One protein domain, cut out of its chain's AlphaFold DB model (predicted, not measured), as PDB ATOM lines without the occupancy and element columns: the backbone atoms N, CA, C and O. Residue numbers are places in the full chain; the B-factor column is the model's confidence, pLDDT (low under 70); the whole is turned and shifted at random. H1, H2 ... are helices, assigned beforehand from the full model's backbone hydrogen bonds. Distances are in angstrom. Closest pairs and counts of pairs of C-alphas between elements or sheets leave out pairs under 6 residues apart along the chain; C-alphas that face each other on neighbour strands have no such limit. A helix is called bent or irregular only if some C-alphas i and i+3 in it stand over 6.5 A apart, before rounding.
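What this domain is: This is residues 2 to 43, 61 to 96 and 218 to 241 of the 245 residues of an uncharacterized protein of Candidatus Gastranaerophilales bacterium (UniProt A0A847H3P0). Two long helices, H1 and the bent helix H2, make a V: the last residues of H1 meet arm H2a near its beginning, and arm H2b runs on away from H1. The third helix, H3, begins between H1 and H2b, touching both near its first residues, then slants past H2a and out to one side of the V, where its last residues lie. Residues 2 to 10, the first part of H1, stick out beyond the rest, and the unnamed stretches 35 to 43 and 61 to 63 lie at the closed end. The printed part has 102 residues with three named helices, H1, H2 and H3 in that order, and no named strand, and its class is all helix. It is loose, with a radius of gyration of the C-alphas of 17.7 A, and spans 64 by 29 by 24 A.

How they stand to each other: H1, residues 2 to 34, comes first. H2, residues 64 to 96, was assigned by its hydrogen bonds as one helix but is bent, with C-alphas 77 and 80 at 7.0 A. Its arms are H2a, residues 64 to 77, and H2b, residues 80 to 96, at a shallow tilt of 22 degrees; residues 78 and 79 belong to neither. H1 touches H2a with residues 30 to 34 alone, and the closest C-alphas are those of Lys 34 and Trp 67, 5.8 A apart. These two run opposite ways at a steep tilt of 48 degrees. H1 and H2b are apart. H3, residues 218 to 240, touches H1, H2a and H2b. Its residues 219 to 227 touch residues 15 to 26 of H1, with the C-alphas of Phe 19 and Ala 223 the closest at 5.1 A; the two run the same way at a steep tilt of 40 degrees. H3 and H2a run opposite ways at a steep tilt of 40 degrees, and their closest C-alphas, those of Val 72 and Leu 232, are 5.9 A apart. With residues 218 to 228 alone H3 touches H2b, opposite ways at a shallow tilt of 26 degrees; the closest C-alphas are those of Ile 83 and Phe 221, 6.0 A apart. The helix packing is mostly crossed, with 1 of the 4 touching pairs at a shallow tilt. In H2a and H3 every O i to N i+4 pair is within hydrogen-bond range, against 28 of 29 in H1 and 11 of 13 in H2b.

Where its parts are: H1 begins with C-alpha 2 at (120.509, 130.317, 75.706) and measures 48.8 A from first to last C-alpha. It is neither bent nor irregular, but only just: C-alphas 2 and 5 are 6.2 A apart. H2a begins with C-alpha 64 at (137.948, 133.759, 125.599) and measures 19.9 A. H2b measures 25.8 A. H3 measures 32.5 A and ends with C-alpha 240 at (146.163, 143.133, 118.473).

The domain as a whole: The outline is a rod, and the two C-alphas farthest apart are those of Lys 2 and Gly 43, at 63.9 A. Residues 2 to 10 of H1 stand free; the body without them spans 60 by 26 by 23 A. Residues 44 to 60 are not printed, and C-alphas 43 and 61 are 9.5 A apart across that cut, which lies in the link from H1 to H2. Residues 97 to 217 are not printed either, and C-alphas 96 and 218 are 16.6 A apart across this second cut, between H2 and H3. The mean pLDDT of the printed part is 92.0, and the model's confidence is under 70 at residues 2 to 3 and 42 to 43.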
ATOM      1  N   LYS A   2     121.154 130.188  74.357       52.94
ATOM      2  CA  LYS A   2     120.509 130.317  75.706       52.94
ATOM      3  C   LYS A   2     121.218 129.552  76.845       52.94
ATOM      4  O   LYS A   2     120.929 129.757  78.014       52.94
ATOM      5  N   ASN A   3     122.119 128.641  76.481       65.56
ATOM      6  CA  ASN A   3     122.790 127.733  77.400       65.56
ATOM      7  C   ASN A   3     123.931 128.399  78.192       65.56
ATOM      8  O   ASN A   3     124.109 128.060  79.347       65.56
ATOM      9  N   PHE A   4     124.671 129.365  77.626       70.38
ATOM     10  CA  PHE A   4     125.885 129.889  78.280       70.38
ATOM     11  C   PHE A   4     125.578 130.920  79.384       70.38
ATOM     12  O   PHE A   4     126.120 130.827  80.480       70.38
ATOM     13  N   GLU A   5     124.631 131.836  79.157       72.25
ATOM     14  CA  GLU A   5     124.103 132.721  80.213       72.25
ATOM     15  C   GLU A   5     123.414 131.929  81.333       72.25
ATOM     16  O   GLU A   5     123.634 132.192  82.515       72.25
ATOM     17  N   LEU A   6     122.614 130.918  80.968       76.31
ATOM     18  CA  LEU A   6     121.964 130.028  81.930       76.31
ATOM     19  C   LEU A   6     122.995 129.251  82.759       76.31
ATOM     20  O   LEU A   6     122.851 129.169  83.973       76.31
ATOM     21  N   GLN A   7     124.057 128.741  82.131       77.62
ATOM     22  CA  GLN A   7     125.173 128.100  82.827       77.62
ATOM     23  C   GLN A   7     125.813 129.044  83.846       77.62
ATOM     24  O   GLN A   7     125.963 128.667  85.001       77.62
ATOM     25  N   LEU A   8     126.114 130.290  83.471       78.94
ATOM     26  CA  LEU A   8     126.694 131.266  84.399       78.94
ATOM     27  C   LEU A   8     125.753 131.631  85.545       78.94
ATOM     28  O   LEU A   8     126.207 131.866  86.665       78.94
ATOM     29  N   LYS A   9     124.446 131.706  85.286       83.44
ATOM     30  CA  LYS A   9     123.451 131.900  86.340       83.44
ATOM     31  C   LYS A   9     123.451 130.717  87.312       83.44
ATOM     32  O   LYS A   9     123.520 130.936  88.518       83.44
ATOM     33  N   ASN A  10     123.465 129.492  86.791       86.44
ATOM     34  CA  ASN A  10     123.529 128.276  87.598       86.44
ATOM     35  C   ASN A  10     124.833 128.206  88.411       86.44
ATOM     36  O   ASN A  10     124.795 127.863  89.587       86.44
ATOM     37  N   GLU A  11     125.976 128.589  87.830       87.81
ATOM     38  CA  GLU A  11     127.260 128.680  88.541       87.81
ATOM     39  C   GLU A  11     127.196 129.687  89.704       87.81
ATOM     40  O   GLU A  11     127.709 129.408  90.786       87.81
ATOM     41  N   ARG A  12     126.536 130.843  89.519       88.12
ATOM     42  CA  ARG A  12     126.344 131.845  90.588       88.12
ATOM     43  C   ARG A  12     125.470 131.309  91.724       88.12
ATOM     44  O   ARG A  12     125.792 131.521  92.892       88.12
ATOM     45  N   GLU A  13     124.369 130.644  91.390       92.94
ATOM     46  CA  GLU A  13     123.462 130.038  92.372       92.94
ATOM     47  C   GLU A  13     124.168 128.925  93.157       92.94
ATOM     48  O   GLU A  13     124.151 128.946  94.389       92.94
ATOM     49  N   LEU A  14     124.888 128.041  92.457       92.88
ATOM     50  CA  LEU A  14     125.707 126.989  93.057       92.88
ATOM     51  C   LEU A  14     126.779 127.566  93.988       92.88
ATOM     52  O   LEU A  14     126.907 127.124  95.128       92.88
ATOM     53  N   TYR A  15     127.535 128.574  93.538       95.00
ATOM     54  CA  TYR A  15     128.558 129.212  94.368       95.00
ATOM     55  C   TYR A  15     127.960 129.787  95.656       95.00
ATOM     56  O   TYR A  15     128.509 129.588  96.738       95.00
ATOM     57  N   ARG A  16     126.812 130.467  95.557       96.12
ATOM     58  CA  ARG A  16     126.123 131.041  96.717       96.12
ATOM     59  C   ARG A  16     125.711 129.965  97.718       96.12
ATOM     60  O   ARG A  16     125.897 130.162  98.917       96.12
ATOM     61  N   GLU A  17     125.161 128.852  97.246       97.06
ATOM     62  CA  GLU A  17     124.790 127.726  98.104       97.06
ATOM     63  C   GLU A  17     126.015 127.142  98.821       97.06
ATOM     64  O   GLU A  17     126.019 127.024 100.050       97.06
ATOM     65  N   LEU A  18     127.085 126.852  98.073       97.50
ATOM     66  CA  LEU A  18     128.334 126.322  98.622       97.50
ATOM     67  C   LEU A  18     128.953 127.277  99.648       97.50
ATOM     68  O   LEU A  18     129.389 126.835 100.710       97.50
ATOM     69  N   PHE A  19     128.930 128.583  99.378       97.94
ATOM     70  CA  PHE A  19     129.427 129.597 100.301       97.94
ATOM     71  C   PHE A  19     128.639 129.620 101.612       97.94
ATOM     72  O   PHE A  19     129.234 129.623 102.690       97.94
ATOM     73  N   LEU A  20     127.304 129.609 101.548       97.88
ATOM     74  CA  LEU A  20     126.456 129.612 102.744       97.88
ATOM     75  C   LEU A  20     126.658 128.343 103.581       97.88
ATOM     76  O   LEU A  20     126.784 128.428 104.805       97.88
ATOM     77  N   ASN A  21     126.759 127.184 102.929       97.31
ATOM     78  CA  ASN A  21     127.021 125.910 103.596       97.31
ATOM     79  C   ASN A  21     128.409 125.883 104.252       97.31
ATOM     80  O   ASN A  21     128.535 125.480 105.414       97.31
ATOM     81  N   ALA A  22     129.441 126.356 103.549       97.31
ATOM     82  CA  ALA A  22     130.794 126.471 104.087       97.31
ATOM     83  C   ALA A  22     130.844 127.447 105.272       97.31
ATOM     84  O   ALA A  22     131.433 127.132 106.304       97.31
ATOM     85  N   SER A  23     130.178 128.600 105.163       97.62
ATOM     86  CA  SER A  23     130.126 129.617 106.218       97.62
ATOM     87  C   SER A  23     129.455 129.083 107.481       97.62
ATOM     88  O   SER A  23     130.001 129.232 108.575       97.62
ATOM     89  N   LYS A  24     128.318 128.394 107.330       97.25
ATOM     90  CA  LYS A  24     127.626 127.740 108.441       97.25
ATOM     91  C   LYS A  24     128.511 126.688 109.110       97.25
ATOM     92  O   LYS A  24     128.700 126.743 110.321       97.25
ATOM     93  N   SER A  25     129.090 125.780 108.325       96.19
ATOM     94  CA  SER A  25     129.926 124.690 108.847       96.19
ATOM     95  C   SER A  25     131.162 125.221 109.579       96.19
ATOM     96  O   SER A  25     131.543 124.719 110.634       96.19
ATOM     97  N   PHE A  26     131.780 126.279 109.047       96.50
ATOM     98  CA  PHE A  26     132.939 126.909 109.671       96.50
ATOM     99  C   PHE A  26     132.578 127.633 110.972       96.50
ATOM    100  O   PHE A  26     133.316 127.551 111.953       96.50
ATOM    101  N   LYS A  27     131.413 128.292 111.017       94.94
ATOM    102  CA  LYS A  27     130.893 128.891 112.249       94.94
ATOM    103  C   LYS A  27     130.630 127.835 113.324       94.94
ATOM    104  O   LYS A  27     131.068 128.011 114.453       94.94
ATOM    105  N   GLU A  28     129.993 126.719 112.970       95.06
ATOM    106  CA  GLU A  28     129.751 125.603 113.896       95.06
ATOM    107  C   GLU A  28     131.062 125.023 114.455       95.06
ATOM    108  O   GLU A  28     131.149 124.726 115.649       95.06
ATOM    109  N   LEU A  29     132.104 124.914 113.623       94.31
ATOM    110  CA  LEU A  29     133.443 124.508 114.053       94.31
ATOM    111  C   LEU A  29     134.031 125.481 115.086       94.31
ATOM    112  O   LEU A  29     134.495 125.045 116.138       94.31
ATOM    113  N   ILE A  30     133.982 126.787 114.812       94.88
ATOM    114  CA  ILE A  30     134.458 127.832 115.731       94.88
ATOM    115  C   ILE A  30     133.674 127.815 117.049       94.88
ATOM    116  O   ILE A  30     134.271 127.878 118.126       94.88
ATOM    117  N   ASP A  31     132.347 127.716 116.983       92.38
ATOM    118  CA  ASP A  31     131.476 127.741 118.159       92.38
ATOM    119  C   ASP A  31     131.681 126.500 119.038       92.38
ATOM    120  O   ASP A  31     131.634 126.597 120.264       92.38
ATOM    121  N   LYS A  32     131.994 125.341 118.448       92.56
ATOM    122  CA  LYS A  32     132.333 124.128 119.205       92.56
ATOM    123  C   LYS A  32     133.582 124.321 120.068       92.56
ATOM    124  O   LYS A  32     133.586 123.926 121.230       92.56
ATOM    125  N   LEU A  33     134.610 124.970 119.521       92.62
ATOM    126  CA  LEU A  33     135.863 125.279 120.222       92.62
ATOM    127  C   LEU A  33     135.684 126.268 121.379       92.62
ATOM    128  O   LEU A  33     136.516 126.339 122.281       92.62
ATOM    129  N   LYS A  34     134.597 127.044 121.369       91.69
ATOM    130  CA  LYS A  34     134.276 127.992 122.438       91.69
ATOM    131  C   LYS A  34     133.989 127.291 123.764       91.69
ATOM    132  O   LYS A  34     134.265 127.864 124.814       91.69
ATOM    133  N   GLY A  35     133.438 126.073 123.716       85.62
ATOM    134  CA  GLY A  35     133.037 125.300 124.896       85.62
ATOM    135  C   GLY A  35     134.185 124.973 125.855       85.62
ATOM    136  O   GLY A  35     133.945 124.775 127.043       85.62
ATOM    137  N   ASP A  36     135.426 125.004 125.367       86.75
ATOM    138  CA  ASP A  36     136.630 124.757 126.167       86.75
ATOM    139  C   ASP A  36     137.008 125.954 127.061       86.75
ATOM    140  O   ASP A  36     137.916 125.868 127.892       86.75
ATOM    141  N   PHE A  37     136.300 127.081 126.925       88.81
ATOM    142  CA  PHE A  37     136.584 128.327 127.626       88.81
ATOM    143  C   PHE A  37     135.382 128.780 128.447       88.81
ATOM    144  O   PHE A  37     134.241 128.792 127.993       88.81
ATOM    145  N   THR A  38     135.654 129.212 129.675       85.44
ATOM    146  CA  THR A  38     134.640 129.733 130.594       85.44
ATOM    147  C   THR A  38     135.071 131.079 131.164       85.44
ATOM    148  O   THR A  38     136.257 131.343 131.381       85.44
ATOM    149  N   CYS A  39     134.093 131.963 131.387       82.00
ATOM    150  CA  CYS A  39     134.347 133.252 132.020       82.00
ATOM    151  C   CYS A  39     134.818 133.029 133.462       82.00
ATOM    152  O   CYS A  39     134.154 132.339 134.232       82.00
ATOM    153  N   LYS A  40     135.933 133.660 133.839       74.50
ATOM    154  CA  LYS A  40     136.465 133.610 135.209       74.50
ATOM    155  C   LYS A  40     135.976 134.763 136.097       74.50
ATOM    156  O   LYS A  40     136.510 134.936 137.183       74.50
ATOM    157  N   ASN A  41     135.003 135.560 135.638       73.00
ATOM    158  CA  ASN A  41     134.538 136.784 136.306       73.00
ATOM    159  C   ASN A  41     135.706 137.690 136.736       73.00
ATOM    160  O   ASN A  41     135.791 138.117 137.882       73.00
ATOM    161  N   CYS A  42     136.625 137.970 135.805       69.06
ATOM    162  CA  CYS A  42     137.854 138.720 136.078       69.06
ATOM    163  C   CYS A  42     137.630 140.209 136.406       69.06
ATOM    164  O   CYS A  42     138.587 140.901 136.728       69.06
ATOM    165  N   GLY A  43     136.399 140.720 136.298       67.12
ATOM    166  CA  GLY A  43     136.071 142.132 136.535       67.12
ATOM    167  C   GLY A  43     136.531 143.094 135.431       67.12
ATOM    168  O   GLY A  43     136.166 144.262 135.460       67.12
ATOM    169  N   GLY A  61     143.151 139.918 129.972       82.00
ATOM    170  CA  GLY A  61     142.941 138.832 130.934       82.00
ATOM    171  C   GLY A  61     141.743 137.921 130.633       82.00
ATOM    172  O   GLY A  61     141.488 136.967 131.372       82.00
ATOM    173  N   CYS A  62     140.980 138.183 129.567       87.56
ATOM    174  CA  CYS A  62     139.786 137.411 129.236       87.56
ATOM    175  C   CYS A  62     140.139 136.006 128.726       87.56
ATOM    176  O   CYS A  62     140.824 135.846 127.717       87.56
ATOM    177  N   ALA A  63     139.578 134.973 129.367       88.88
ATOM    178  CA  ALA A  63     139.800 133.574 128.992       88.88
ATOM    179  C   ALA A  63     139.395 133.257 127.537       88.88
ATOM    180  O   ALA A  63     140.042 132.440 126.889       88.88
ATOM    181  N   TYR A  64     138.382 133.941 126.990       91.94
ATOM    182  CA  TYR A  64     137.948 133.759 125.599       91.94
ATOM    183  C   TYR A  64     138.939 134.311 124.560       91.94
ATOM    184  O   TYR A  64     138.773 134.053 123.370       91.94
ATOM    185  N   ARG A  65     140.012 135.001 124.972       92.38
ATOM    186  CA  ARG A  65     141.148 135.256 124.071       92.38
ATOM    187  C   ARG A  65     141.883 133.969 123.706       92.38
ATOM    188  O   ARG A  65     142.340 133.850 122.579       92.38
ATOM    189  N   GLY A  66     141.903 132.974 124.596       93.56
ATOM    190  CA  GLY A  66     142.428 131.646 124.272       93.56
ATOM    191  C   GLY A  66     141.615 130.952 123.173       93.56
ATOM    192  O   GLY A  66     142.188 130.322 122.292       93.56
ATOM    193  N   TRP A  67     140.290 131.145 123.151       94.88
ATOM    194  CA  TRP A  67     139.427 130.679 122.058       94.88
ATOM    195  C   TRP A  67     139.787 131.355 120.728       94.88
ATOM    196  O   TRP A  67     139.962 130.675 119.718       94.88
ATOM    197  N   GLN A  68     139.982 132.678 120.736       96.25
ATOM    198  CA  GLN A  68     140.448 133.437 119.570       96.25
ATOM    199  C   GLN A  68     141.805 132.943 119.054       96.25
ATOM    200  O   GLN A  68     141.968 132.709 117.856       96.25
ATOM    201  N   GLU A  69     142.769 132.751 119.951       96.38
ATOM    202  CA  GLU A  69     144.104 132.249 119.620       96.38
ATOM    203  C   GLU A  69     144.053 130.829 119.051       96.38
ATOM    204  O   GLU A  69     144.719 130.542 118.056       96.38
ATOM    205  N   MET A  70     143.218 129.960 119.623       96.88
ATOM    206  CA  MET A  70     143.047 128.585 119.166       96.88
ATOM    207  C   MET A  70     142.409 128.512 117.775       96.88
ATOM    208  O   MET A  70     142.865 127.738 116.938       96.88
ATOM    209  N   VAL A  71     141.416 129.355 117.481       97.50
ATOM    210  CA  VAL A  71     140.826 129.454 116.135       97.50
ATOM    211  C   VAL A  71     141.852 129.971 115.124       97.50
ATOM    212  O   VAL A  71     141.979 129.413 114.035       97.50
ATOM    213  N   VAL A  72     142.628 131.004 115.472       98.25
ATOM    214  CA  VAL A  72     143.710 131.508 114.607       98.25
ATOM    215  C   VAL A  72     144.758 130.427 114.348       98.25
ATOM    216  O   VAL A  72     145.233 130.302 113.218       98.25
ATOM    217  N   HIS A  73     145.118 129.652 115.372       97.94
ATOM    218  CA  HIS A  73     146.040 128.532 115.240       97.94
ATOM    219  C   HIS A  73     145.489 127.485 114.269       97.94
ATOM    220  O   HIS A  73     146.126 127.246 113.248       97.94
ATOM    221  N   LEU A  74     144.274 126.982 114.514       97.69
ATOM    222  CA  LEU A  74     143.579 126.015 113.658       97.69
ATOM    223  C   LEU A  74     143.544 126.458 112.188       97.69
ATOM    224  O   LEU A  74     143.834 125.670 111.286       97.69
ATOM    225  N   ILE A  75     143.225 127.733 111.928       98.31
ATOM    226  CA  ILE A  75     143.212 128.263 110.560       98.31
ATOM    227  C   ILE A  75     144.598 128.158 109.921       98.31
ATOM    228  O   ILE A  75     144.717 127.724 108.776       98.31
ATOM    229  N   LYS A  76     145.648 128.561 110.641       98.38
ATOM    230  CA  LYS A  76     147.012 128.625 110.101       98.38
ATOM    231  C   LYS A  76     147.659 127.258 109.924       98.38
ATOM    232  O   LYS A  76     148.468 127.110 109.012       98.38
ATOM    233  N   THR A  77     147.366 126.298 110.796       98.12
ATOM    234  CA  THR A  77     148.065 125.006 110.825       98.12
ATOM    235  C   THR A  77     147.319 123.892 110.117       98.12
ATOM    236  O   THR A  77     147.962 122.957 109.653       98.12
ATOM    237  N   GLU A  78     145.994 123.989 110.001       97.44
ATOM    238  CA  GLU A  78     145.171 122.909 109.451       97.44
ATOM    239  C   GLU A  78     144.329 123.395 108.271       97.44
ATOM    240  O   GLU A  78     144.524 122.932 107.150       97.44
ATOM    241  N   VAL A  79     143.440 124.372 108.490       97.62
ATOM    242  CA  VAL A  79     142.428 124.749 107.484       97.62
ATOM    243  C   VAL A  79     143.063 125.360 106.236       97.62
ATOM    244  O   VAL A  79     142.817 124.887 105.130       97.62
ATOM    245  N   ALA A  80     143.878 126.408 106.378       97.94
ATOM    246  CA  ALA A  80     144.468 127.073 105.220       97.94
ATOM    247  C   ALA A  80     145.443 126.156 104.454       97.94
ATOM    248  O   ALA A  80     145.315 126.082 103.230       97.94
ATOM    249  N   PRO A  81     146.363 125.411 105.105       98.38
ATOM    250  CA  PRO A  81     147.228 124.463 104.402       98.38
ATOM    251  C   PRO A  81     146.470 123.365 103.643       98.38
ATOM    252  O   PRO A  81     146.842 123.069 102.507       98.38
ATOM    253  N   ASP A  82     145.407 122.795 104.222       97.75
ATOM    254  CA  ASP A  82     144.579 121.774 103.560       97.75
ATOM    255  C   ASP A  82     143.910 122.328 102.294       97.75
ATOM    256  O   ASP A  82     144.004 121.735 101.217       97.75
ATOM    257  N   ILE A  83     143.309 123.519 102.386       97.44
ATOM    258  CA  ILE A  83     142.662 124.175 101.243       97.44
ATOM    259  C   ILE A  83     143.677 124.549 100.159       97.44
ATOM    260  O   ILE A  83     143.426 124.305  98.979       97.44
ATOM    261  N   ILE A  84     144.847 125.074 100.532       96.56
ATOM    262  CA  ILE A  84     145.932 125.368  99.584       96.56
ATOM    263  C   ILE A  84     146.396 124.087  98.876       96.56
ATOM    264  O   ILE A  84     146.579 124.090  97.658       96.56
ATOM    265  N   GLY A  85     146.561 122.989  99.620       97.62
ATOM    266  CA  GLY A  85     146.942 121.686  99.075       97.62
ATOM    267  C   GLY A  85     145.945 121.179  98.035       97.62
ATOM    268  O   GLY A  85     146.339 120.866  96.912       97.62
ATOM    269  N   LYS A  86     144.653 121.198  98.369       97.06
ATOM    270  CA  LYS A  86     143.566 120.765  97.476       97.06
ATOM    271  C   LYS A  86     143.408 121.659  96.248       97.06
ATOM    272  O   LYS A  86     143.201 121.160  95.144       97.06
ATOM    273  N   THR A  87     143.569 122.975  96.391       95.88
ATOM    274  CA  THR A  87     143.589 123.882  95.235       95.88
ATOM    275  C   THR A  87     144.769 123.575  94.315       95.88
ATOM    276  O   THR A  87     144.603 123.578  93.096       95.88
ATOM    277  N   ARG A  88     145.948 123.236  94.856       95.75
ATOM    278  CA  ARG A  88     147.093 122.806  94.038       95.75
ATOM    279  C   ARG A  88     146.804 121.504  93.289       95.75
ATOM    280  O   ARG A  88     147.173 121.399  92.130       95.75
ATOM    281  N   GLU A  89     146.119 120.542  93.902       96.50
ATOM    282  CA  GLU A  89     145.710 119.304  93.219       96.50
ATOM    283  C   GLU A  89     144.785 119.578  92.022       96.50
ATOM    284  O   GLU A  89     144.981 118.999  90.953       96.50
ATOM    285  N   ILE A  90     143.837 120.517  92.155       96.31
ATOM    286  CA  ILE A  90     142.991 120.969  91.034       96.31
ATOM    287  C   ILE A  90     143.845 121.550  89.897       96.31
ATOM    288  O   ILE A  90     143.590 121.260  88.723       96.31
ATOM    289  N   GLN A  91     144.859 122.352  90.240       93.94
ATOM    290  CA  GLN A  91     145.775 122.945  89.263       93.94
ATOM    291  C   GLN A  91     146.661 121.900  88.584       93.94
ATOM    292  O   GLN A  91     146.847 121.957  87.375       93.94
ATOM    293  N   GLU A  92     147.153 120.902  89.313       95.25
ATOM    294  CA  GLU A  92     147.921 119.811  88.710       95.25
ATOM    295  C   GLU A  92     147.053 118.951  87.785       95.25
ATOM    296  O   GLU A  92     147.475 118.599  86.681       95.25
ATOM    297  N   TYR A  93     145.803 118.674  88.170       96.62
ATOM    298  CA  TYR A  93     144.869 117.917  87.333       96.62
ATOM    299  C   TYR A  93     144.614 118.589  85.976       96.62
ATOM    300  O   TYR A  93     144.429 117.904  84.962       96.62
ATOM    301  N   ARG A  94     144.706 119.926  85.919       95.50
ATOM    302  CA  ARG A  94     144.621 120.719  84.684       95.50
ATOM    303  C   ARG A  94     145.586 120.236  83.599       95.50
ATOM    304  O   ARG A  94     145.262 120.344  82.418       95.50
ATOM    305  N   HIS A  95     146.752 119.693  83.962       94.44
ATOM    306  CA  HIS A  95     147.747 119.184  83.008       94.44
ATOM    307  C   HIS A  95     147.254 117.985  82.179       94.44
ATOM    308  O   HIS A  95     147.816 117.702  81.120       94.44
ATOM    309  N   SER A  96     146.159 117.337  82.587       96.19
ATOM    310  CA  SER A  96     145.463 116.310  81.795       96.19
ATOM    311  C   SER A  96     144.721 116.891  80.579       96.19
ATOM    312  O   SER A  96     144.290 116.157  79.686       96.19
ATOM    313  N   ALA A 218     136.399 123.523  93.378       96.62
ATOM    314  CA  ALA A 218     136.976 124.852  93.203       96.62
ATOM    315  C   ALA A 218     136.137 125.947  93.876       96.62
ATOM    316  O   ALA A 218     136.674 126.759  94.628       96.62
ATOM    317  N   TYR A 219     134.817 125.945  93.670       96.31
ATOM    318  CA  TYR A 219     133.900 126.884  94.317       96.31
ATOM    319  C   TYR A 219     133.893 126.730  95.837       96.31
ATOM    320  O   TYR A 219     133.939 127.731  96.551       96.31
ATOM    321  N   THR A 220     133.887 125.493  96.334       97.25
ATOM    322  CA  THR A 220     133.925 125.215  97.775       97.25
ATOM    323  C   THR A 220     135.216 125.740  98.398       97.25
ATOM    324  O   THR A 220     135.173 126.465  99.389       97.25
ATOM    325  N   PHE A 221     136.369 125.432  97.805       97.38
ATOM    326  CA  PHE A 221     137.670 125.860  98.319       97.38
ATOM    327  C   PHE A 221     137.868 127.369  98.211       97.38
ATOM    328  O   PHE A 221     138.389 127.981  99.143       97.38
ATOM    329  N   HIS A 222     137.378 127.992  97.136       96.81
ATOM    330  CA  HIS A 222     137.361 129.445  97.023       96.81
ATOM    331  C   HIS A 222     136.522 130.084  98.137       96.81
ATOM    332  O   HIS A 222     137.027 130.946  98.858       96.81
ATOM    333  N   ALA A 223     135.294 129.606  98.356       97.38
ATOM    334  CA  ALA A 223     134.438 130.093  99.432       97.38
ATOM    335  C   ALA A 223     135.095 129.920 100.809       97.38
ATOM    336  O   ALA A 223     135.177 130.875 101.582       97.38
ATOM    337  N   MET A 224     135.630 128.730 101.101       97.69
ATOM    338  CA  MET A 224     136.347 128.461 102.350       97.69
ATOM    339  C   MET A 224     137.533 129.411 102.538       97.69
ATOM    340  O   MET A 224     137.720 129.912 103.646       97.69
ATOM    341  N   SER A 225     138.278 129.716 101.469       97.62
ATOM    342  CA  SER A 225     139.401 130.658 101.514       97.62
ATOM    343  C   SER A 225     139.000 132.077 101.893       97.62
ATOM    344  O   SER A 225     139.651 132.702 102.732       97.62
ATOM    345  N   GLN A 226     137.880 132.559 101.356       97.50
ATOM    346  CA  GLN A 226     137.329 133.864 101.712       97.50
ATOM    347  C   GLN A 226     136.845 133.881 103.166       97.50
ATOM    348  O   GLN A 226     137.120 134.827 103.903       97.50
ATOM    349  N   ILE A 227     136.162 132.815 103.593       98.06
ATOM    350  CA  ILE A 227     135.612 132.690 104.944       98.06
ATOM    351  C   ILE A 227     136.732 132.659 105.987       98.06
ATOM    352  O   ILE A 227     136.743 133.502 106.887       98.06
ATOM    353  N   TYR A 228     137.697 131.733 105.885       97.38
ATOM    354  CA  TYR A 228     138.775 131.677 106.875       97.38
ATOM    355  C   TYR A 228     139.654 132.930 106.806       97.38
ATOM    356  O   TYR A 228     140.152 133.363 107.842       97.38
ATOM    357  N   GLY A 229     139.834 133.527 105.619       98.06
ATOM    358  CA  GLY A 229     140.597 134.762 105.438       98.06
ATOM    359  C   GLY A 229     139.979 135.924 106.212       98.06
ATOM    360  O   GLY A 229     140.676 136.592 106.978       98.06
ATOM    361  N   PHE A 230     138.657 136.093 106.101       97.56
ATOM    362  CA  PHE A 230     137.898 137.075 106.875       97.56
ATOM    363  C   PHE A 230     138.079 136.874 108.384       97.56
ATOM    364  O   PHE A 230     138.457 137.808 109.094       97.56
ATOM    365  N   TYR A 231     137.849 135.657 108.888       97.56
ATOM    366  CA  TYR A 231     137.977 135.383 110.322       97.56
ATOM    367  C   TYR A 231     139.409 135.588 110.814       97.56
ATOM    368  O   TYR A 231     139.616 136.227 111.843       97.56
ATOM    369  N   LEU A 232     140.403 135.109 110.068       97.69
ATOM    370  CA  LEU A 232     141.806 135.272 110.420       97.69
ATOM    371  C   LEU A 232     142.187 136.752 110.553       97.69
ATOM    372  O   LEU A 232     142.820 137.124 111.543       97.69
ATOM    373  N   GLU A 233     141.781 137.594 109.601       97.56
ATOM    374  CA  GLU A 233     142.019 139.040 109.643       97.56
ATOM    375  C   GLU A 233     141.350 139.675 110.870       97.56
ATOM    376  O   GLU A 233     142.018 140.329 111.678       97.56
ATOM    377  N   LYS A 234     140.040 139.458 111.047       97.31
ATOM    378  CA  LYS A 234     139.262 140.123 112.101       97.31
ATOM    379  C   LYS A 234     139.666 139.682 113.503       97.31
ATOM    380  O   LYS A 234     139.820 140.533 114.377       97.31
ATOM    381  N   ILE A 235     139.905 138.389 113.714       96.62
ATOM    382  CA  ILE A 235     140.339 137.865 115.014       96.62
ATOM    383  C   ILE A 235     141.751 138.362 115.338       96.62
ATOM    384  O   ILE A 235     142.001 138.822 116.450       96.62
ATOM    385  N   THR A 236     142.672 138.353 114.367       96.44
ATOM    386  CA  THR A 236     144.036 138.871 114.580       96.44
ATOM    387  C   THR A 236     144.019 140.362 114.924       96.44
ATOM    388  O   THR A 236     144.760 140.801 115.809       96.44
ATOM    389  N   ALA A 237     143.154 141.145 114.273       95.50
ATOM    390  CA  ALA A 237     142.963 142.557 114.593       95.50
ATOM    391  C   ALA A 237     142.410 142.759 116.015       95.50
ATOM    392  O   ALA A 237     142.926 143.603 116.748       95.50
ATOM    393  N   ALA A 238     141.419 141.962 116.431       93.00
ATOM    394  CA  ALA A 238     140.857 142.000 117.784       93.00
ATOM    395  C   ALA A 238     141.882 141.605 118.863       93.00
ATOM    396  O   ALA A 238     141.966 142.244 119.909       93.00
ATOM    397  N   LEU A 239     142.731 140.610 118.589       92.81
ATOM    398  CA  LEU A 239     143.822 140.223 119.485       92.81
ATOM    399  C   LEU A 239     144.914 141.305 119.584       92.81
ATOM    400  O   LEU A 239     145.577 141.418 120.615       92.81
ATOM    401  N   SER A 240     145.099 142.120 118.541       88.56
ATOM    402  CA  SER A 240     146.163 143.133 118.473       88.56
ATOM    403  C   SER A 240     145.777 144.501 119.050       88.56
ATOM    404  O   SER A 240     146.670 145.309 119.307       88.56
ATOM    405  N   SER A 241     144.486 144.786 119.262       72.56
ATOM    406  CA  SER A 241     144.007 146.139 119.584       72.56
ATOM    407  C   SER A 241     144.424 146.700 120.952       72.56
ATOM    408  O   SER A 241     144.296 147.905 121.134       72.56
TER     409      SER A 241